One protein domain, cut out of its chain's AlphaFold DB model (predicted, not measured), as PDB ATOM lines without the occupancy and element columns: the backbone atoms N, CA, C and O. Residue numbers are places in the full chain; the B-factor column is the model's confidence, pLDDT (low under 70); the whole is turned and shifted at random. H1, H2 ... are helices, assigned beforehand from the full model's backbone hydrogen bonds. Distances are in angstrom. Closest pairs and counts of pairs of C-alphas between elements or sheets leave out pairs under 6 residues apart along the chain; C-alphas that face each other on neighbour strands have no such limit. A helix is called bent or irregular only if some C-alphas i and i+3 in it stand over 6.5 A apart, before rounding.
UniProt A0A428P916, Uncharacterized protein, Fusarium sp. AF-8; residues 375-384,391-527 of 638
ATOM      1  N   ARG A 375     226.053 276.424 297.825       80.31
ATOM      2  CA  ARG A 375     227.479 276.768 297.710       80.31
ATOM      3  C   ARG A 375     228.106 276.200 296.439       80.31
ATOM      4  O   ARG A 375     228.816 276.917 295.734       80.31
ATOM      5  N   VAL A 376     227.815 274.938 296.126       78.94
ATOM      6  CA  VAL A 376     228.237 274.295 294.873       78.94
ATOM      7  C   VAL A 376     227.642 275.040 293.677       78.94
ATOM      8  O   VAL A 376     228.376 275.416 292.764       78.94
ATOM      9  N   GLN A 377     226.341 275.349 293.722       79.62
ATOM     10  CA  GLN A 377     225.660 276.121 292.683       79.62
ATOM     11  C   GLN A 377     226.306 277.498 292.484       79.62
ATOM     12  O   GLN A 377     226.614 277.867 291.351       79.62
ATOM     13  N   ALA A 378     226.553 278.247 293.561       84.31
ATOM     14  CA  ALA A 378     227.192 279.556 293.498       84.31
ATOM     15  C   ALA A 378     228.596 279.474 292.877       84.31
ATOM     16  O   ALA A 378     228.910 280.246 291.972       84.31
ATOM     17  N   GLY A 379     229.417 278.502 293.295       86.31
ATOM     18  CA  GLY A 379     230.741 278.269 292.714       86.31
ATOM     19  C   GLY A 379     230.687 277.953 291.215       86.31
ATOM     20  O   GLY A 379     231.477 278.495 290.441       86.31
ATOM     21  N   TRP A 380     229.708 277.159 290.772       83.94
ATOM     22  CA  TRP A 380     229.494 276.868 289.348       83.94
ATOM     23  C   TRP A 380     229.047 278.085 288.546       83.94
ATOM     24  O   TRP A 380     229.559 278.325 287.451       83.94
ATOM     25  N   MET A 381     228.115 278.876 289.076       86.44
ATOM     26  CA  MET A 381     227.671 280.098 288.405       86.44
ATOM     27  C   MET A 381     228.822 281.102 288.288       86.44
ATOM     28  O   MET A 381     229.018 281.692 287.226       86.44
ATOM     29  N   MET A 382     229.642 281.237 289.336       91.56
ATOM     30  CA  MET A 382     230.856 282.054 289.299       91.56
ATOM     31  C   MET A 382     231.851 281.558 288.247       91.56
ATOM     32  O   MET A 382     232.300 282.362 287.432       91.56
ATOM     33  N   HIS A 383     232.159 280.255 288.222       90.69
ATOM     34  CA  HIS A 383     233.008 279.640 287.194       90.69
ATOM     35  C   HIS A 383     232.544 280.038 285.792       90.69
ATOM     36  O   HIS A 383     233.344 280.491 284.977       90.69
ATOM     37  N   ARG A 384     231.241 279.920 285.525       88.25
ATOM     38  CA  ARG A 384     230.679 280.191 284.206       88.25
ATOM     39  C   ARG A 384     230.778 281.658 283.817       88.25
ATOM     40  O   ARG A 384     231.231 281.953 282.718       88.25
ATOM     41  N   ARG A 391     238.044 285.355 282.260       94.62
ATOM     42  CA  ARG A 391     238.790 285.474 283.527       94.62
ATOM     43  C   ARG A 391     239.254 284.101 284.028       94.62
ATOM     44  O   ARG A 391     238.763 283.569 285.019       94.62
ATOM     45  N   TRP A 392     240.186 283.489 283.298       94.50
ATOM     46  CA  TRP A 392     240.536 282.067 283.454       94.50
ATOM     47  C   TRP A 392     241.093 281.681 284.827       94.50
ATOM     48  O   TRP A 392     240.836 280.575 285.299       94.50
ATOM     49  N   LYS A 393     241.846 282.573 285.479       95.56
ATOM     50  CA  LYS A 393     242.419 282.288 286.798       95.56
ATOM     51  C   LYS A 393     241.327 282.221 287.865       95.56
ATOM     52  O   LYS A 393     241.268 281.258 288.622       95.56
ATOM     53  N   GLU A 394     240.427 283.198 287.886       95.56
ATOM     54  CA  GLU A 394     239.289 283.195 288.806       95.56
ATOM     55  C   GLU A 394     238.295 282.069 288.485       95.56
ATOM     56  O   GLU A 394     237.725 281.474 289.400       95.56
ATOM     57  N   ALA A 395     238.127 281.719 287.203       94.50
ATOM     58  CA  ALA A 395     237.353 280.547 286.800       94.50
ATOM     59  C   ALA A 395     237.938 279.258 287.394       94.50
ATOM     60  O   ALA A 395     237.189 278.417 287.894       94.50
ATOM     61  N   TYR A 396     239.266 279.102 287.378       95.12
ATOM     62  CA  TYR A 396     239.945 277.952 287.976       95.12
ATOM     63  C   TYR A 396     239.714 277.893 289.492       95.12
ATOM     64  O   TYR A 396     239.269 276.865 289.999       95.12
ATOM     65  N   GLU A 397     239.912 279.003 290.205       93.69
ATOM     66  CA  GLU A 397     239.679 279.088 291.657       93.69
ATOM     67  C   GLU A 397     238.223 278.748 292.033       93.69
ATOM     68  O   GLU A 397     237.973 277.990 292.976       93.69
ATOM     69  N   ALA A 398     237.249 279.240 291.258       91.69
ATOM     70  CA  ALA A 398     235.837 278.903 291.436       91.69
ATOM     71  C   ALA A 398     235.545 277.418 291.148       91.69
ATOM     72  O   ALA A 398     234.748 276.803 291.857       91.69
ATOM     73  N   SER A 399     236.220 276.829 290.152       89.38
ATOM     74  CA  SER A 399     236.100 275.400 289.820       89.38
ATOM     75  C   SER A 399     236.560 274.527 290.977       89.38
ATOM     76  O   SER A 399     235.830 273.629 291.389       89.38
ATOM     77  N   VAL A 400     237.746 274.817 291.523       89.31
ATOM     78  CA  VAL A 400     238.319 274.100 292.671       89.31
ATOM     79  C   VAL A 400     237.374 274.191 293.863       89.31
ATOM     80  O   VAL A 400     236.959 273.163 294.387       89.31
ATOM     81  N   THR A 401     236.942 275.408 294.209       86.75
ATOM     82  CA  THR A 401     236.029 275.640 295.339       86.75
ATOM     83  C   THR A 401     234.746 274.824 295.206       86.75
ATOM     84  O   THR A 401     234.290 274.212 296.167       86.75
ATOM     85  N   ALA A 402     234.142 274.799 294.016       83.62
ATOM     86  CA  ALA A 402     232.913 274.050 293.813       83.62
ATOM     87  C   ALA A 402     233.146 272.534 293.857       83.62
ATOM     88  O   ALA A 402     232.353 271.826 294.469       83.62
ATOM     89  N   ILE A 403     234.235 272.039 293.252       80.38
ATOM     90  CA  ILE A 403     234.585 270.611 293.223       80.38
ATOM     91  C   ILE A 403     234.916 270.073 294.621       80.38
ATOM     92  O   ILE A 403     234.525 268.960 294.951       80.38
ATOM     93  N   GLU A 404     235.571 270.853 295.476       81.12
ATOM     94  CA  GLU A 404     235.892 270.445 296.851       81.12
ATOM     95  C   GLU A 404     234.657 270.316 297.756       81.12
ATOM     96  O   GLU A 404     234.692 269.607 298.762       81.12
ATOM     97  N   LEU A 405     233.548 270.969 297.402       79.44
ATOM     98  CA  LEU A 405     232.285 270.881 298.142       79.44
ATOM     99  C   LEU A 405     231.421 269.695 297.719       79.44
ATOM    100  O   LEU A 405     230.552 269.263 298.475       79.44
ATOM    101  N   ILE A 406     231.666 269.146 296.535       75.00
ATOM    102  CA  ILE A 406     230.911 268.027 295.982       75.00
ATOM    103  C   ILE A 406     230.861 266.810 296.934       75.00
ATOM    104  O   ILE A 406     229.768 266.283 297.133       75.00
ATOM    105  N   PRO A 407     231.956 266.369 297.593       75.00
ATOM    106  CA  PRO A 407     231.908 265.231 298.520       75.00
ATOM    107  C   PRO A 407     231.016 265.446 299.749       75.00
ATOM    108  O   PRO A 407     230.659 264.468 300.412       75.00
ATOM    109  N   LYS A 408     230.671 266.701 300.066       78.19
ATOM    110  CA  LYS A 408     229.747 267.071 301.146       78.19
ATOM    111  C   LYS A 408     228.279 266.971 300.713       78.19
ATOM    112  O   LYS A 408     227.392 267.101 301.548       78.19
ATOM    113  N   LEU A 409     228.003 266.731 299.429       71.50
ATOM    114  CA  LEU A 409     226.653 266.489 298.938       71.50
ATOM    115  C   LEU A 409     226.215 265.040 299.224       71.50
ATOM    116  O   LEU A 409     226.888 264.085 298.848       71.50
ATOM    117  N   SER A 410     225.040 264.873 299.829       63.28
ATOM    118  CA  SER A 410     224.241 263.647 299.775       63.28
ATOM    119  C   SER A 410     223.379 263.639 298.511       63.28
ATOM    120  O   SER A 410     222.657 264.594 298.244       63.28
ATOM    121  N   SER A 411     223.391 262.561 297.723       56.66
ATOM    122  CA  SER A 411     222.455 262.422 296.594       56.66
ATOM    123  C   SER A 411     221.003 262.235 297.051       56.66
ATOM    124  O   SER A 411     220.087 262.472 296.265       56.66
ATOM    125  N   ARG A 412     220.777 261.822 298.307       53.78
ATOM    126  CA  ARG A 412     219.446 261.547 298.864       53.78
ATOM    127  C   ARG A 412     218.729 262.788 299.383       53.78
ATOM    128  O   ARG A 412     217.510 262.810 299.318       53.78
ATOM    129  N   ALA A 413     219.460 263.798 299.854       52.09
ATOM    130  CA  ALA A 413     218.860 264.998 300.441       52.09
ATOM    131  C   ALA A 413     218.742 266.190 299.459       52.09
ATOM    132  O   ALA A 413     218.059 267.170 299.763       52.09
ATOM    133  N   ILE A 414     219.309 266.105 298.242       57.09
ATOM    134  CA  ILE A 414     219.092 267.131 297.206       57.09
ATOM    135  C   ILE A 414     217.690 266.945 296.627       57.09
ATOM    136  O   ILE A 414     217.404 265.912 296.011       57.09
ATOM    137  N   ARG A 415     216.850 267.980 296.751       58.62
ATOM    138  CA  ARG A 415     215.515 268.021 296.139       58.62
ATOM    139  C   ARG A 415     215.613 267.750 294.641       58.62
ATOM    140  O   ARG A 415     216.545 268.175 293.981       58.62
ATOM    141  N   ILE A 416     214.634 267.104 294.042       57.06
ATOM    142  CA  ILE A 416     214.566 266.822 292.613       57.06
ATOM    143  C   ILE A 416     214.400 268.072 291.784       57.06
ATOM    144  O   ILE A 416     214.953 268.112 290.700       57.06
ATOM    145  N   SER A 417     213.717 269.106 292.265       51.34
ATOM    146  CA  SER A 417     213.712 270.404 291.582       51.34
ATOM    147  C   SER A 417     215.119 271.012 291.536       51.34
ATOM    148  O   SER A 417     215.489 271.644 290.551       51.34
ATOM    149  N   ASP A 418     215.927 270.756 292.561       54.75
ATOM    150  CA  ASP A 418     217.320 271.167 292.666       54.75
ATOM    151  C   ASP A 418     218.235 270.259 291.829       54.75
ATOM    152  O   ASP A 418     219.019 270.768 291.034       54.75
ATOM    153  N   LYS A 419     218.064 268.929 291.873       54.53
ATOM    154  CA  LYS A 419     218.702 267.964 290.964       54.53
ATOM    155  C   LYS A 419     218.349 268.286 289.522       54.53
ATOM    156  O   LYS A 419     219.233 268.261 288.692       54.53
ATOM    157  N   GLN A 420     217.104 268.626 289.208       50.06
ATOM    158  CA  GLN A 420     216.683 269.090 287.893       50.06
ATOM    159  C   GLN A 420     217.358 270.423 287.596       50.06
ATOM    160  O   GLN A 420     218.055 270.484 286.614       50.06
ATOM    161  N   ARG A 421     217.347 271.463 288.434       51.75
ATOM    162  CA  ARG A 421     218.117 272.690 288.120       51.75
ATOM    163  C   ARG A 421     219.620 272.442 287.898       51.75
ATOM    164  O   ARG A 421     220.216 273.143 287.083       51.75
ATOM    165  N   LEU A 422     220.219 271.448 288.562       48.22
ATOM    166  CA  LEU A 422     221.585 270.992 288.282       48.22
ATOM    167  C   LEU A 422     221.674 270.197 286.953       48.22
ATOM    168  O   LEU A 422     222.559 270.449 286.143       48.22
ATOM    169  N   LEU A 423     220.763 269.254 286.699       42.97
ATOM    170  CA  LEU A 423     220.821 268.237 285.630       42.97
ATOM    171  C   LEU A 423     220.010 268.574 284.358       42.97
ATOM    172  O   LEU A 423     220.233 267.970 283.314       42.97
ATOM    173  N   SER A 424     219.044 269.487 284.438       39.00
ATOM    174  CA  SER A 424     218.001 269.811 283.445       39.00
ATOM    175  C   SER A 424     218.394 270.944 282.513       39.00
ATOM    176  O   SER A 424     217.614 271.351 281.658       39.00
ATOM    177  N   ALA A 425     219.598 271.461 282.664       37.62
ATOM    178  CA  ALA A 425     220.215 272.302 281.670       37.62
ATOM    179  C   ALA A 425     221.522 271.624 281.250       37.62
ATOM    180  O   ALA A 425     222.006 270.755 281.969       37.62
ATOM    181  N   ASP A 426     222.067 271.966 280.084       42.28
ATOM    182  CA  ASP A 426     223.338 271.489 279.508       42.28
ATOM    183  C   ASP A 426     224.590 271.663 280.433       42.28
ATOM    184  O   ASP A 426     225.637 272.103 279.968       42.28
ATOM    185  N   HIS A 427     224.508 271.470 281.755       47.06
ATOM    186  CA  HIS A 427     225.338 272.145 282.761       47.06
ATOM    187  C   HIS A 427     226.076 271.189 283.711       47.06
ATOM    188  O   HIS A 427     227.203 271.492 284.081       47.06
ATOM    189  N   VAL A 428     225.531 270.016 284.059       40.41
ATOM    190  CA  VAL A 428     226.280 269.025 284.869       40.41
ATOM    191  C   VAL A 428     227.069 268.035 284.013       40.41
ATOM    192  O   VAL A 428     228.207 267.695 284.347       40.41
ATOM    193  N   VAL A 429     226.531 267.623 282.861       48.78
ATOM    194  CA  VAL A 429     227.267 266.811 281.877       48.78
ATOM    195  C   VAL A 429     228.234 267.726 281.122       48.78
ATOM    196  O   VAL A 429     227.983 268.127 279.991       48.78
ATOM    197  N   GLY A 430     229.317 268.115 281.785       66.12
ATOM    198  CA  GLY A 430     230.274 269.071 281.238       66.12
ATOM    199  C   GLY A 430     231.125 269.759 282.291       66.12
ATOM    200  O   GLY A 430     232.291 269.991 282.015       66.12
ATOM    201  N   PHE A 431     230.621 269.980 283.513       77.31
ATOM    202  CA  PHE A 431     231.345 270.782 284.509       77.31
ATOM    203  C   PHE A 431     232.754 270.256 284.819       77.31
ATOM    204  O   PHE A 431     233.699 271.031 284.873       77.31
ATOM    205  N   GLY A 432     232.933 268.937 284.944       81.00
ATOM    206  CA  GLY A 432     234.263 268.342 285.107       81.00
ATOM    207  C   GLY A 432     235.205 268.581 283.926       81.00
ATOM    208  O   GLY A 432     236.385 268.877 284.108       81.00
ATOM    209  N   ALA A 433     234.672 268.492 282.706       84.94
ATOM    210  CA  ALA A 433     235.417 268.772 281.484       84.94
ATOM    211  C   ALA A 433     235.708 270.274 281.325       84.94
ATOM    212  O   ALA A 433     236.803 270.629 280.898       84.94
ATOM    213  N   ASP A 434     234.779 271.149 281.715       87.81
ATOM    214  CA  ASP A 434     234.955 272.600 281.726       87.81
ATOM    215  C   ASP A 434     235.971 273.026 282.790       87.81
ATOM    216  O   ASP A 434     236.852 273.828 282.500       87.81
ATOM    217  N   ALA A 435     235.940 272.436 283.987       90.06
ATOM    218  CA  ALA A 435     236.937 272.663 285.032       90.06
ATOM    219  C   ALA A 435     238.341 272.232 284.579       90.06
ATOM    220  O   ALA A 435     239.304 272.980 284.755       90.06
ATOM    221  N   ALA A 436     238.460 271.063 283.938       91.50
ATOM    222  CA  ALA A 436     239.713 270.606 283.342       91.50
ATOM    223  C   ALA A 436     240.188 271.552 282.223       91.50
ATOM    224  O   ALA A 436     241.345 271.969 282.214       91.50
ATOM    225  N   ALA A 437     239.292 271.951 281.316       91.88
ATOM    226  CA  ALA A 437     239.593 272.892 280.239       91.88
ATOM    227  C   ALA A 437     240.050 274.256 280.777       91.88
ATOM    228  O   ALA A 437     241.022 274.820 280.275       91.88
ATOM    229  N   VAL A 438     239.400 274.766 281.823       94.44
ATOM    230  CA  VAL A 438     239.761 276.016 282.500       94.44
ATOM    231  C   VAL A 438     241.111 275.911 283.196       94.44
ATOM    232  O   VAL A 438     241.917 276.834 283.080       94.44
ATOM    233  N   ALA A 439     241.405 274.794 283.866       95.00
ATOM    234  CA  ALA A 439     242.721 274.565 284.454       95.00
ATOM    235  C   ALA A 439     243.816 274.667 283.379       95.00
ATOM    236  O   ALA A 439     244.737 275.471 283.514       95.00
ATOM    237  N   LEU A 440     243.649 273.971 282.252       94.62
ATOM    238  CA  LEU A 440     244.575 274.045 281.116       94.62
ATOM    239  C   LEU A 440     244.653 275.451 280.499       94.62
ATOM    240  O   LEU A 440     245.726 275.900 280.097       94.62
ATOM    241  N   GLN A 441     243.530 276.168 280.425       93.62
ATOM    242  CA  GLN A 441     243.476 277.536 279.904       93.62
ATOM    243  C   GLN A 441     244.177 278.544 280.826       93.62
ATOM    244  O   GLN A 441     244.771 279.508 280.349       93.62
ATOM    245  N   SER A 442     244.150 278.298 282.136       94.56
ATOM    246  CA  SER A 442     244.848 279.084 283.158       94.56
ATOM    247  C   SER A 442     246.343 278.742 283.292       94.56
ATOM    248  O   SER A 442     247.040 279.379 284.080       94.56
ATOM    249  N   GLY A 443     246.846 277.772 282.515       92.94
ATOM    250  CA  GLY A 443     248.251 277.353 282.511       92.94
ATOM    251  C   GLY A 443     248.610 276.275 283.537       92.94
ATOM    252  O   GLY A 443     249.794 276.092 283.809       92.94
ATOM    253  N   GLN A 444     247.626 275.572 284.107       94.94
ATOM    254  CA  GLN A 444     247.880 274.382 284.927       94.94
ATOM    255  C   GLN A 444     248.268 273.179 284.057       94.94
ATOM    256  O   GLN A 444     248.010 273.147 282.851       94.94
ATOM    257  N   ASP A 445     248.883 272.178 284.682       93.31
ATOM    258  CA  ASP A 445     249.359 270.964 284.021       93.31
ATOM    259  C   ASP A 445     248.260 269.905 283.795       93.31
ATOM    260  O   ASP A 445     247.133 269.993 284.300       93.31
ATOM    261  N   GLY A 446     248.604 268.871 283.018       92.81
ATOM    262  CA  GLY A 446     247.707 267.751 282.727       92.81
ATOM    263  C   GLY A 446     247.289 266.967 283.972       92.81
ATOM    264  O   GLY A 446     246.142 266.531 284.055       92.81
ATOM    265  N   TYR A 447     248.166 266.859 284.977       93.00
ATOM    266  CA  TYR A 447     247.843 266.233 286.262       93.00
ATOM    267  C   TYR A 447     246.721 266.969 286.994       93.00
ATOM    268  O   TYR A 447     245.800 266.347 287.517       93.00
ATOM    269  N   THR A 448     246.773 268.301 287.029       92.88
ATOM    270  CA  THR A 448     245.750 269.123 287.683       92.88
ATOM    271  C   THR A 448     244.416 269.024 286.958       92.88
ATOM    272  O   THR A 448     243.385 268.825 287.601       92.88
ATOM    273  N   ALA A 449     244.429 269.082 285.624       92.56
ATOM    274  CA  ALA A 449     243.230 268.879 284.817       92.56
ATOM    275  C   ALA A 449     242.609 267.491 285.058       92.56
ATOM    276  O   ALA A 449     241.397 267.388 285.259       92.56
ATOM    277  N   LEU A 450     243.434 266.440 285.110       89.75
ATOM    278  CA  LEU A 450     242.989 265.073 285.378       89.75
ATOM    279  C   LEU A 450     242.407 264.924 286.788       89.75
ATOM    280  O   LEU A 450     241.336 264.346 286.934       89.75
ATOM    281  N   ARG A 451     243.040 265.500 287.819       87.75
ATOM    282  CA  ARG A 451     242.504 265.486 289.192       87.75
ATOM    283  C   ARG A 451     241.121 266.125 289.279       87.75
ATOM    284  O   ARG A 451     240.229 265.530 289.872       87.75
ATOM    285  N   LEU A 452     240.918 267.300 288.675       87.12
ATOM    286  CA  LEU A 452     239.603 267.959 288.667       87.12
ATOM    287  C   LEU A 452     238.554 267.129 287.922       87.12
ATOM    288  O   LEU A 452     237.398 267.036 288.347       87.12
ATOM    289  N   LEU A 453     238.960 266.502 286.820       82.31
ATOM    290  CA  LEU A 453     238.093 265.645 286.026       82.31
ATOM    291  C   LEU A 453     237.684 264.380 286.785       82.31
ATOM    292  O   LEU A 453     236.516 264.005 286.765       82.31
ATOM    293  N   GLU A 454     238.612 263.765 287.511       78.12
ATOM    294  CA  GLU A 454     238.314 262.621 288.364       78.12
ATOM    295  C   GLU A 454     237.440 263.039 289.551       78.12
ATOM    296  O   GLU A 454     236.367 262.470 289.736       78.12
ATOM    297  N   MET A 455     237.785 264.092 290.295       77.38
ATOM    298  CA  MET A 455     236.981 264.550 291.442       77.38
ATOM    299  C   MET A 455     235.528 264.889 291.072       77.38
ATOM    300  O   MET A 455     234.611 264.643 291.852       77.38
ATOM    301  N   SER A 456     235.302 265.428 289.873       67.94
ATOM    302  CA  SER A 456     233.957 265.729 289.366       67.94
ATOM    303  C   SER A 456     233.221 264.496 288.815       67.94
ATOM    304  O   SER A 456     232.000 264.384 288.986       67.94
ATOM    305  N   ARG A 457     233.936 263.539 288.201       59.91
ATOM    306  CA  ARG A 457     233.395 262.235 287.763       59.91
ATOM    307  C   ARG A 457     232.914 261.377 288.923       59.91
ATOM    308  O   ARG A 457     231.850 260.774 288.810       59.91
ATOM    309  N   HIS A 458     233.630 261.400 290.044       52.22
ATOM    310  CA  HIS A 458     233.273 260.673 291.261       52.22
ATOM    311  C   HIS A 458     231.973 261.170 291.919       52.22
ATOM    312  O   HIS A 458     231.638 260.697 292.996       52.22
ATOM    313  N   SER A 459     231.209 262.099 291.326       49.66
ATOM    314  CA  SER A 459     229.985 262.577 291.973       49.66
ATOM    315  C   SER A 459     228.788 262.912 291.088       49.66
ATOM    316  O   SER A 459     227.665 262.758 291.556       49.66
ATOM    317  N   LEU A 460     228.952 263.336 289.831       45.72
ATOM    318  CA  LEU A 460     227.830 264.006 289.147       45.72
ATOM    319  C   LEU A 460     227.263 263.302 287.906       45.72
ATOM    320  O   LEU A 460     226.248 263.732 287.365       45.72
ATOM    321  N   ALA A 461     227.834 262.163 287.513       37.44
ATOM    322  CA  ALA A 461     227.218 261.229 286.563       37.44
ATOM    323  C   ALA A 461     227.411 259.758 286.981       37.44
ATOM    324  O   ALA A 461     227.431 258.861 286.143       37.44
ATOM    325  N   ALA A 462     227.520 259.524 288.292       39.25
ATOM    326  CA  ALA A 462     227.602 258.206 288.916       39.25
ATOM    327  C   ALA A 462     226.507 258.016 289.979       39.25
ATOM    328  O   ALA A 462     226.721 257.332 290.979       39.25
ATOM    329  N   SER A 463     225.315 258.581 289.755       42.00
ATOM    330  CA  SER A 463     224.167 258.461 290.665       42.00
ATOM    331  C   SER A 463     223.630 257.038 290.870       42.00
ATOM    332  O   SER A 463     222.596 256.909 291.508       42.00
ATOM    333  N   VAL A 464     224.277 255.959 290.401       39.75
ATOM    334  CA  VAL A 464     223.826 254.589 290.738       39.75
ATOM    335  C   VAL A 464     224.948 253.551 290.966       39.75
ATOM    336  O   VAL A 464     224.648 252.503 291.524       39.75
ATOM    337  N   ALA A 465     226.233 253.775 290.633       38.03
ATOM    338  CA  ALA A 465     227.210 252.661 290.675       38.03
ATOM    339  C   ALA A 465     228.595 252.935 291.295       38.03
ATOM    340  O   ALA A 465     229.060 252.112 292.079       38.03
ATOM    341  N   GLU A 466     229.272 254.047 290.994       39.62
ATOM    342  CA  GLU A 466     230.726 254.135 291.265       39.62
ATOM    343  C   GLU A 466     231.100 254.819 292.588       39.62
ATOM    344  O   GLU A 466     232.021 254.356 293.257       39.62
ATOM    345  N   LEU A 467     230.294 255.772 293.079       42.66
ATOM    346  CA  LEU A 467     230.314 256.159 294.505       42.66
ATOM    347  C   LEU A 467     230.021 254.967 295.427       42.66
ATOM    348  O   LEU A 467     230.337 254.997 296.616       42.66
ATOM    349  N   GLY A 468     229.427 253.915 294.859       49.66
ATOM    350  CA  GLY A 468     229.173 252.659 295.520       49.66
ATOM    351  C   GLY A 468     230.439 252.031 296.077       49.66
ATOM    352  O   GLY A 468     230.387 251.599 297.202       49.66
ATOM    353  N   LEU A 469     231.588 251.982 295.402       55.09
ATOM    354  CA  LEU A 469     232.652 251.083 295.882       55.09
ATOM    355  C   LEU A 469     233.276 251.519 297.214       55.09
ATOM    356  O   LEU A 469     233.285 250.722 298.150       55.09
ATOM    357  N   ASP A 470     233.711 252.773 297.340       63.06
ATOM    358  CA  ASP A 470     234.321 253.264 298.582       63.06
ATOM    359  C   ASP A 470     233.287 253.446 299.697       63.06
ATOM    360  O   ASP A 470     233.542 253.075 300.844       63.06
ATOM    361  N   LEU A 471     232.091 253.967 299.383       69.88
ATOM    362  CA  LEU A 471     231.033 254.102 300.386       69.88
ATOM    363  C   LEU A 471     230.474 252.738 300.787       69.88
ATOM    364  O   LEU A 471     230.288 252.516 301.973       69.88
ATOM    365  N   VAL A 472     230.251 251.796 299.870       70.38
ATOM    366  CA  VAL A 472     229.818 250.421 300.194       70.38
ATOM    367  C   VAL A 472     230.908 249.703 300.972       70.38
ATOM    368  O   VAL A 472     230.588 249.019 301.943       70.38
ATOM    369  N   ALA A 473     232.186 249.874 300.620       79.50
ATOM    370  CA  ALA A 473     233.288 249.339 301.412       79.50
ATOM    371  C   ALA A 473     233.277 249.921 302.833       79.50
ATOM    372  O   ALA A 473     233.422 249.160 303.794       79.50
ATOM    373  N   LEU A 474     233.041 251.231 302.984       84.69
ATOM    374  CA  LEU A 474     232.913 251.886 304.288       84.69
ATOM    375  C   LEU A 474     231.699 251.353 305.059       84.69
ATOM    376  O   LEU A 474     231.846 250.937 306.201       84.69
ATOM    377  N   HIS A 475     230.530 251.265 304.428       81.88
ATOM    378  CA  HIS A 475     229.304 250.716 305.018       81.88
ATOM    379  C   HIS A 475     229.473 249.256 305.453       81.88
ATOM    380  O   HIS A 475     228.917 248.841 306.466       81.88
ATOM    381  N   THR A 476     230.249 248.474 304.702       85.12
ATOM    382  CA  THR A 476     230.481 247.054 304.989       85.12
ATOM    383  C   THR A 476     231.484 246.866 306.126       85.12
ATOM    384  O   THR A 476     231.299 245.997 306.976       85.12
ATOM    385  N   ARG A 477     232.569 247.649 306.140       90.94
ATOM    386  CA  ARG A 477     233.711 247.439 307.045       90.94
ATOM    387  C   ARG A 477     233.665 248.312 308.302       90.94
ATOM    388  O   ARG A 477     234.165 247.886 309.339       90.94
ATOM    389  N   TYR A 478     233.043 249.487 308.217       90.75
ATOM    390  CA  TYR A 478     232.921 250.496 309.275       90.75
ATOM    391  C   TYR A 478     231.517 251.151 309.278       90.75
ATOM    392  O   TYR A 478     231.390 252.358 309.055       90.75
ATOM    393  N   PRO A 479     230.440 250.386 309.550       88.19
ATOM    394  CA  PRO A 479     229.057 250.863 309.416       88.19
ATOM    395  C   PRO A 479     228.718 252.075 310.295       88.19
ATOM    396  O   PRO A 479     227.924 252.915 309.885       88.19
ATOM    397  N   ALA A 480     229.331 252.200 311.478       88.12
ATOM    398  CA  ALA A 480     229.108 253.346 312.361       88.12
ATOM    399  C   ALA A 480     229.646 254.660 311.761       88.12
ATOM    400  O   ALA A 480     228.942 255.665 311.771       88.12
ATOM    401  N   LEU A 481     230.852 254.638 311.174       89.25
ATOM    402  CA  LEU A 481     231.433 255.805 310.494       89.25
ATOM    403  C   LEU A 481     230.641 256.164 309.235       89.25
ATOM    404  O   LEU A 481     230.440 257.340 308.945       89.25
ATOM    405  N   ALA A 482     230.159 255.157 308.502       83.75
ATOM    406  CA  ALA A 482     229.302 255.372 307.341       83.75
ATOM    407  C   ALA A 482     227.978 256.061 307.718       83.75
ATOM    408  O   ALA A 482     227.598 257.031 307.074       83.75
ATOM    409  N   GLN A 483     227.320 255.616 308.795       81.25
ATOM    410  CA  GLN A 483     226.092 256.251 309.287       81.25
ATOM    411  C   GLN A 483     226.326 257.699 309.729       81.25
ATOM    412  O   GLN A 483     225.530 258.569 309.393       81.25
ATOM    413  N   GLN A 484     227.424 257.979 310.436       85.19
ATOM    414  CA  GLN A 484     227.777 259.353 310.809       85.19
ATOM    415  C   GLN A 484     228.046 260.234 309.582       85.19
ATOM    416  O   GLN A 484     227.624 261.389 309.550       85.19
ATOM    417  N   LEU A 485     228.708 259.689 308.556       83.88
ATOM    418  CA  LEU A 485     228.979 260.404 307.310       83.88
ATOM    419  C   LEU A 485     227.682 260.767 306.584       83.88
ATOM    420  O   LEU A 485     227.552 261.890 306.101       83.88
ATOM    421  N   ASP A 486     226.738 259.831 306.509       76.56
ATOM    422  CA  ASP A 486     225.442 260.056 305.871       76.56
ATOM    423  C   ASP A 486     224.632 261.125 306.620       76.56
ATOM    424  O   ASP A 486     224.179 262.080 305.988       76.56
ATOM    425  N   LEU A 487     224.558 261.040 307.954       76.12
ATOM    426  CA  LEU A 487     223.866 262.027 308.791       76.12
ATOM    427  C   LEU A 487     224.440 263.437 308.614       76.12
ATOM    428  O   LEU A 487     223.698 264.384 308.363       76.12
ATOM    429  N   LEU A 488     225.767 263.591 308.672       78.62
ATOM    430  CA  LEU A 488     226.403 264.901 308.501       78.62
ATOM    431  C   LEU A 488     226.188 265.471 307.094       78.62
ATOM    432  O   LEU A 488     226.014 266.678 306.942       78.62
ATOM    433  N   ARG A 489     226.175 264.629 306.049       77.56
ATOM    434  CA  ARG A 489     225.858 265.085 304.683       77.56
ATOM    435  C   ARG A 489     224.414 265.549 304.551       77.56
ATOM    436  O   ARG A 489     224.156 266.467 303.777       77.56
ATOM    437  N   GLU A 490     223.486 264.919 305.259       72.62
ATOM    438  CA  GLU A 490     222.081 265.330 305.291       72.62
ATOM    439  C   GLU A 490     221.920 266.656 306.050       72.62
ATOM    440  O   GLU A 490     221.352 267.600 305.499       72.62
ATOM    441  N   GLU A 491     222.528 266.797 307.233       73.56
ATOM    442  CA  GLU A 491     222.532 268.056 307.996       73.56
ATOM    443  C   GLU A 491     223.139 269.223 307.199       73.56
ATOM    444  O   GLU A 491     222.643 270.348 307.240       73.56
ATOM    445  N   LEU A 492     224.189 268.959 306.418       74.81
ATOM    446  CA  LEU A 492     224.843 269.951 305.564       74.81
ATOM    447  C   LEU A 492     223.999 270.417 304.368       74.81
ATOM    448  O   LEU A 492     224.316 271.440 303.744       74.81
ATOM    449  N   GLN A 493     222.943 269.684 304.017       70.62
ATOM    450  CA  GLN A 493     222.037 270.048 302.929       70.62
ATOM    451  C   GLN A 493     220.799 270.806 303.388       70.62
ATOM    452  O   GLN A 493     220.226 271.549 302.591       70.62
ATOM    453  N   ASN A 494     220.429 270.674 304.656       63.47
ATOM    454  CA  ASN A 494     219.257 271.326 305.220       63.47
ATOM    455  C   ASN A 494     219.661 272.629 305.901       63.47
ATOM    456  O   ASN A 494     220.638 272.635 306.642       63.47
ATOM    457  N   ASP A 495     218.934 273.723 305.652       57.28
ATOM    458  CA  ASP A 495     219.166 275.025 306.295       57.28
ATOM    459  C   ASP A 495     218.960 274.883 307.818       57.28
ATOM    460  O   ASP A 495     217.843 274.967 308.324       57.28
ATOM    461  N   SER A 496     220.049 274.610 308.539       56.50
ATOM    462  CA  SER A 496     220.068 274.287 309.968       56.50
ATOM    463  C   SER A 496     221.066 275.188 310.701       56.50
ATOM    464  O   SER A 496     222.180 275.395 310.210       56.50
ATOM    465  N   PRO A 497     220.740 275.672 311.916       55.41
ATOM    466  CA  PRO A 497     221.679 276.423 312.752       55.41
ATOM    467  C   PRO A 497     222.992 275.672 313.023       55.41
ATOM    468  O   PRO A 497     224.037 276.295 313.214       55.41
ATOM    469  N   ARG A 498     222.964 274.330 312.990       65.12
ATOM    470  CA  ARG A 498     224.140 273.476 313.195       65.12
ATOM    471  C   ARG A 498     224.999 273.273 311.948       65.12
ATOM    472  O   ARG A 498     226.069 272.693 312.083       65.12
ATOM    473  N   GLN A 499     224.634 273.792 310.773       66.25
ATOM    474  CA  GLN A 499     225.408 273.582 309.536       66.25
ATOM    475  C   GLN A 499     226.896 273.943 309.670       66.25
ATOM    476  O   GLN A 499     227.749 273.259 309.104       66.25
ATOM    477  N   HIS A 500     227.240 274.992 310.427       66.62
ATOM    478  CA  HIS A 500     228.645 275.353 310.647       66.62
ATOM    479  C   HIS A 500     229.401 274.302 311.475       66.62
ATOM    480  O   HIS A 500     230.526 273.925 311.128       66.62
ATOM    481  N   ALA A 501     228.769 273.806 312.542       72.38
ATOM    482  CA  ALA A 501     229.305 272.725 313.363       72.38
ATOM    483  C   ALA A 501     229.408 271.435 312.540       72.38
ATOM    484  O   ALA A 501     230.502 270.889 312.423       72.38
ATOM    485  N   ALA A 502     228.335 271.053 311.841       76.38
ATOM    486  CA  ALA A 502     228.284 269.890 310.961       76.38
ATOM    487  C   ALA A 502     229.372 269.931 309.874       76.38
ATOM    488  O   ALA A 502     229.972 268.910 309.560       76.38
ATOM    489  N   ASN A 503     229.704 271.109 309.329       78.12
ATOM    490  CA  ASN A 503     230.788 271.236 308.349       78.12
ATOM    491  C   ASN A 503     232.155 270.898 308.961       78.12
ATOM    492  O   ASN A 503     232.967 270.249 308.307       78.12
ATOM    493  N   SER A 504     232.399 271.335 310.197       80.25
ATOM    494  CA  SER A 504     233.652 271.075 310.917       80.25
ATOM    495  C   SER A 504     233.732 269.624 311.411       80.25
ATOM    496  O   SER A 504     234.784 268.988 311.320       80.25
ATOM    497  N   GLU A 505     232.610 269.081 311.886       87.38
ATOM    498  CA  GLU A 505     232.451 267.673 312.261       87.38
ATOM    499  C   GLU A 505     232.668 266.761 311.047       87.38
ATOM    500  O   GLU A 505     233.393 265.776 311.149       87.38
ATOM    501  N   PHE A 506     232.143 267.129 309.874       86.31
ATOM    502  CA  PHE A 506     232.346 266.389 308.628       86.31
ATOM    503  C   PHE A 506     233.823 266.336 308.228       86.31
ATOM    504  O   PHE A 506     234.337 265.266 307.903       86.31
ATOM    505  N   ASP A 507     234.524 267.473 308.277       85.06
ATOM    506  CA  ASP A 507     235.951 267.525 307.942       85.06
ATOM    507  C   ASP A 507     236.784 266.681 308.929       85.06
ATOM    508  O   ASP A 507     237.707 265.975 308.520       85.06
ATOM    509  N   THR A 508     236.402 266.673 310.210       91.12
ATOM    510  CA  THR A 508     237.021 265.826 311.246       91.12
ATOM    511  C   THR A 508     236.759 264.339 310.994       91.12
ATOM    512  O   THR A 508     237.690 263.533 311.033       91.12
ATOM    513  N   LEU A 509     235.515 263.974 310.670       91.62
ATOM    514  CA  LEU A 509     235.114 262.598 310.382       91.62
ATOM    515  C   LEU A 509     235.837 262.040 309.151       91.62
ATOM    516  O   LEU A 509     236.241 260.878 309.147       91.62
ATOM    517  N   LEU A 510     236.047 262.850 308.106       88.50
ATOM    518  CA  LEU A 510     236.830 262.414 306.950       88.50
ATOM    519  C   LEU A 510     238.265 262.046 307.335       88.50
ATOM    520  O   LEU A 510     238.790 261.055 306.828       88.50
ATOM    521  N   GLU A 511     238.902 262.809 308.223       91.69
ATOM    522  CA  GLU A 511     240.243 262.474 308.708       91.69
ATOM    523  C   GLU A 511     240.245 261.215 309.584       91.69
ATOM    524  O   GLU A 511     241.166 260.406 309.472       91.69
ATOM    525  N   GLU A 512     239.202 260.978 310.382       94.38
ATOM    526  CA  GLU A 512     239.037 259.720 311.120       94.38
ATOM    527  C   GLU A 512     238.883 258.518 310.175       94.38
ATOM    528  O   GLU A 512     239.582 257.510 310.316       94.38
ATOM    529  N   ILE A 513     238.032 258.629 309.149       90.88
ATOM    530  CA  ILE A 513     237.871 257.582 308.130       90.88
ATOM    531  C   ILE A 513     239.223 257.281 307.471       90.88
ATOM    532  O   ILE A 513     239.592 256.114 307.335       90.88
ATOM    533  N   ARG A 514     240.008 258.312 307.141       91.94
ATOM    534  CA  ARG A 514     241.320 258.176 306.486       91.94
ATOM    535  C   ARG A 514     242.392 257.503 307.342       91.94
ATOM    536  O   ARG A 514     243.369 256.996 306.793       91.94
ATOM    537  N   GLN A 515     242.221 257.434 308.660       94.06
ATOM    538  CA  GLN A 515     243.123 256.675 309.536       94.06
ATOM    539  C   GLN A 515     242.904 255.156 309.441       94.06
ATOM    540  O   GLN A 515     243.754 254.379 309.879       94.06
ATOM    541  N   ASN A 516     241.795 254.708 308.845       91.19
ATOM    542  CA  ASN A 516     241.487 253.291 308.695       91.19
ATOM    543  C   ASN A 516     242.202 252.664 307.490       91.19
ATOM    544  O   ASN A 516     242.338 253.251 306.416       91.19
ATOM    545  N   HIS A 517     242.634 251.411 307.652       88.25
ATOM    546  CA  HIS A 517     243.368 250.696 306.611       88.25
ATOM    547  C   HIS A 517     242.514 250.480 305.352       88.25
ATOM    548  O   HIS A 517     241.528 249.739 305.385       88.25
ATOM    549  N   GLY A 518     242.975 251.008 304.216       83.25
ATOM    550  CA  GLY A 518     242.295 250.931 302.920       83.25
ATOM    551  C   GLY A 518     241.450 252.165 302.597       83.25
ATOM    552  O   GLY A 518     240.836 252.194 301.541       83.25
ATOM    553  N   PHE A 519     241.426 253.168 303.483       86.56
ATOM    554  CA  PHE A 519     240.661 254.409 303.327       86.56
ATOM    555  C   PHE A 519     241.544 255.666 303.358       86.56
ATOM    556  O   PHE A 519     241.030 256.777 303.419       86.56
ATOM    557  N   GLN A 520     242.870 255.533 303.281       86.44
ATOM    558  CA  GLN A 520     243.809 256.660 303.407       86.44
ATOM    559  C   GLN A 520     243.579 257.770 302.367       86.44
ATOM    560  O   GLN A 520     243.769 258.952 302.661       86.44
ATOM    561  N   ASN A 521     243.100 257.390 301.179       78.19
ATOM    562  CA  ASN A 521     242.761 258.301 300.085       78.19
ATOM    563  C   ASN A 521     241.243 258.531 299.950       78.19
ATOM    564  O   ASN A 521     240.794 259.066 298.940       78.19
ATOM    565  N   PHE A 522     240.438 258.157 300.954       82.25
ATOM    566  CA  PHE A 522     238.979 258.264 300.897       82.25
ATOM    567  C   PHE A 522     238.538 259.704 300.597       82.25
ATOM    568  O   PHE A 522     238.859 260.647 301.338       82.25
ATOM    569  N   LEU A 523     237.813 259.864 299.484       76.25
ATOM    570  CA  LEU A 523     237.351 261.146 298.941       76.25
ATOM    571  C   LEU A 523     238.477 262.185 298.754       76.25
ATOM    572  O   LEU A 523     238.245 263.386 298.900       76.25
ATOM    573  N   ARG A 524     239.710 261.741 298.475       77.50
ATOM    574  CA  ARG A 524     240.825 262.600 298.045       77.50
ATOM    575  C   ARG A 524     241.063 262.433 296.540       77.50
ATOM    576  O   ARG A 524     240.771 261.369 295.999       77.50
ATOM    577  N   PRO A 525     241.583 263.464 295.850       73.81
ATOM    578  CA  PRO A 525     242.040 263.290 294.478       73.81
ATOM    579  C   PRO A 525     243.144 262.225 294.413       73.81
ATOM    580  O   PRO A 525     243.945 262.140 295.349       73.81
ATOM    581  N   PRO A 526     243.232 261.461 293.309       76.56
ATOM    582  CA  PRO A 526     244.318 260.511 293.125       76.56
ATOM    583  C   PRO A 526     245.662 261.246 293.095       76.56
ATOM    584  O   PRO A 526     245.787 262.340 292.522       76.56
ATOM    585  N   SER A 527     246.670 260.649 293.726       83.19
ATOM    586  CA  SER A 527     248.044 261.126 293.624       83.19
ATOM    587  C   SER A 527     248.609 260.845 292.229       83.19
ATOM    588  O   SER A 527     248.073 260.044 291.462       83.19
TER     589      SER A 527
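AT A GLANCE: This is residues 375 to 384 and 391 to 527 of the 638 residues of an uncharacterized protein of Fusarium sp. AF-8 (UniProt A0A428P916). Two groups of helices meet near the last residue of H2: in the larger, H2, H4 and H5 make a small bundle with H1 packed on H2; in the smaller, H7 and H8 form a hairpin, with H6 packed on H7 at a steep tilt. The short H3 lies off to one side, touching no helix, and an unnamed tail, residues 515 to 527, follows H8. The 147 printed residues include eight named helices, H1 to H8 in order along the chain, and no named strand; the class is all helix. The whole is compact, with a radius of gyration of the C-alphas of 15.6 A and spans of 43 by 35 by 28 A.

IN THESE COORDINATES: H1 is residues 375 to 384, beginning at C-alpha 375 (227.479, 276.768, 297.710). H2, residues 392 to 408, is 25.6 A long and only just irregular: C-alphas 404 and 407 are 6.8 A apart. H3 is residues 416 to 423 and H4 residues 431 to 441. H5, residues 446 to 460, measures 21.2 A. H6 is residues 467 to 477, H7 residues 479 to 491 at 18.4 A, and H8 residues 499 to 514 at 22.4 A, ending at C-alpha 514 (241.320, 258.176, 306.486).

HOW THE PARTS SIT: H2 is the hub, touching H1, H4 and H5. H1 and H2 run opposite ways at a shallow tilt of 24 degrees; their closest C-alphas, His 383 and Ala 395, are 4.5 A apart. H2, H4 and H5 are an up and down bundle, each running against the one before it. H2 touches H4 at Ser 399 and Ala 435, their closest C-alphas, 5.6 A apart. H2 touches H5 with residues 400 to 407 alone, closest at C-alphas 403 and 456, 6.3 A. H4 and H5 are a hairpin at 14 degrees, with C-alphas 436 and 449 closest at 4.2 A. H3 is near H1, its closest C-alphas Gln 377 and Leu 422 being 7.9 A apart. H2 and H7 are close but not clearly touching, C-alphas 408 and 489 being closest at 5.6 A. H7 and H8 are a hairpin at 27 degrees, closest at C-alphas 488 and 502, 5.9 A. H7 touches H6 with residues 481 to 483 alone, C-alphas 475 and 482 being closest at 5.2 A. Every O i to N i+4 pair is within hydrogen-bond range in H1, H3, H4, H6, H7 and H8; H2 has 10 of 13 and H5 10 of 11.

THE WHOLE: The C-alphas farthest apart, Arg 391 and Arg 477, are 45.0 A apart. Residues 385 to 390 are not printed, and C-alphas 384 and 391 are 9.7 A apart across the cut. Of the links printed whole, none is long. Mean pLDDT of the printed part is 75.4; residues 410 to 430, 456 to 471 and 494 to 500 are under 70.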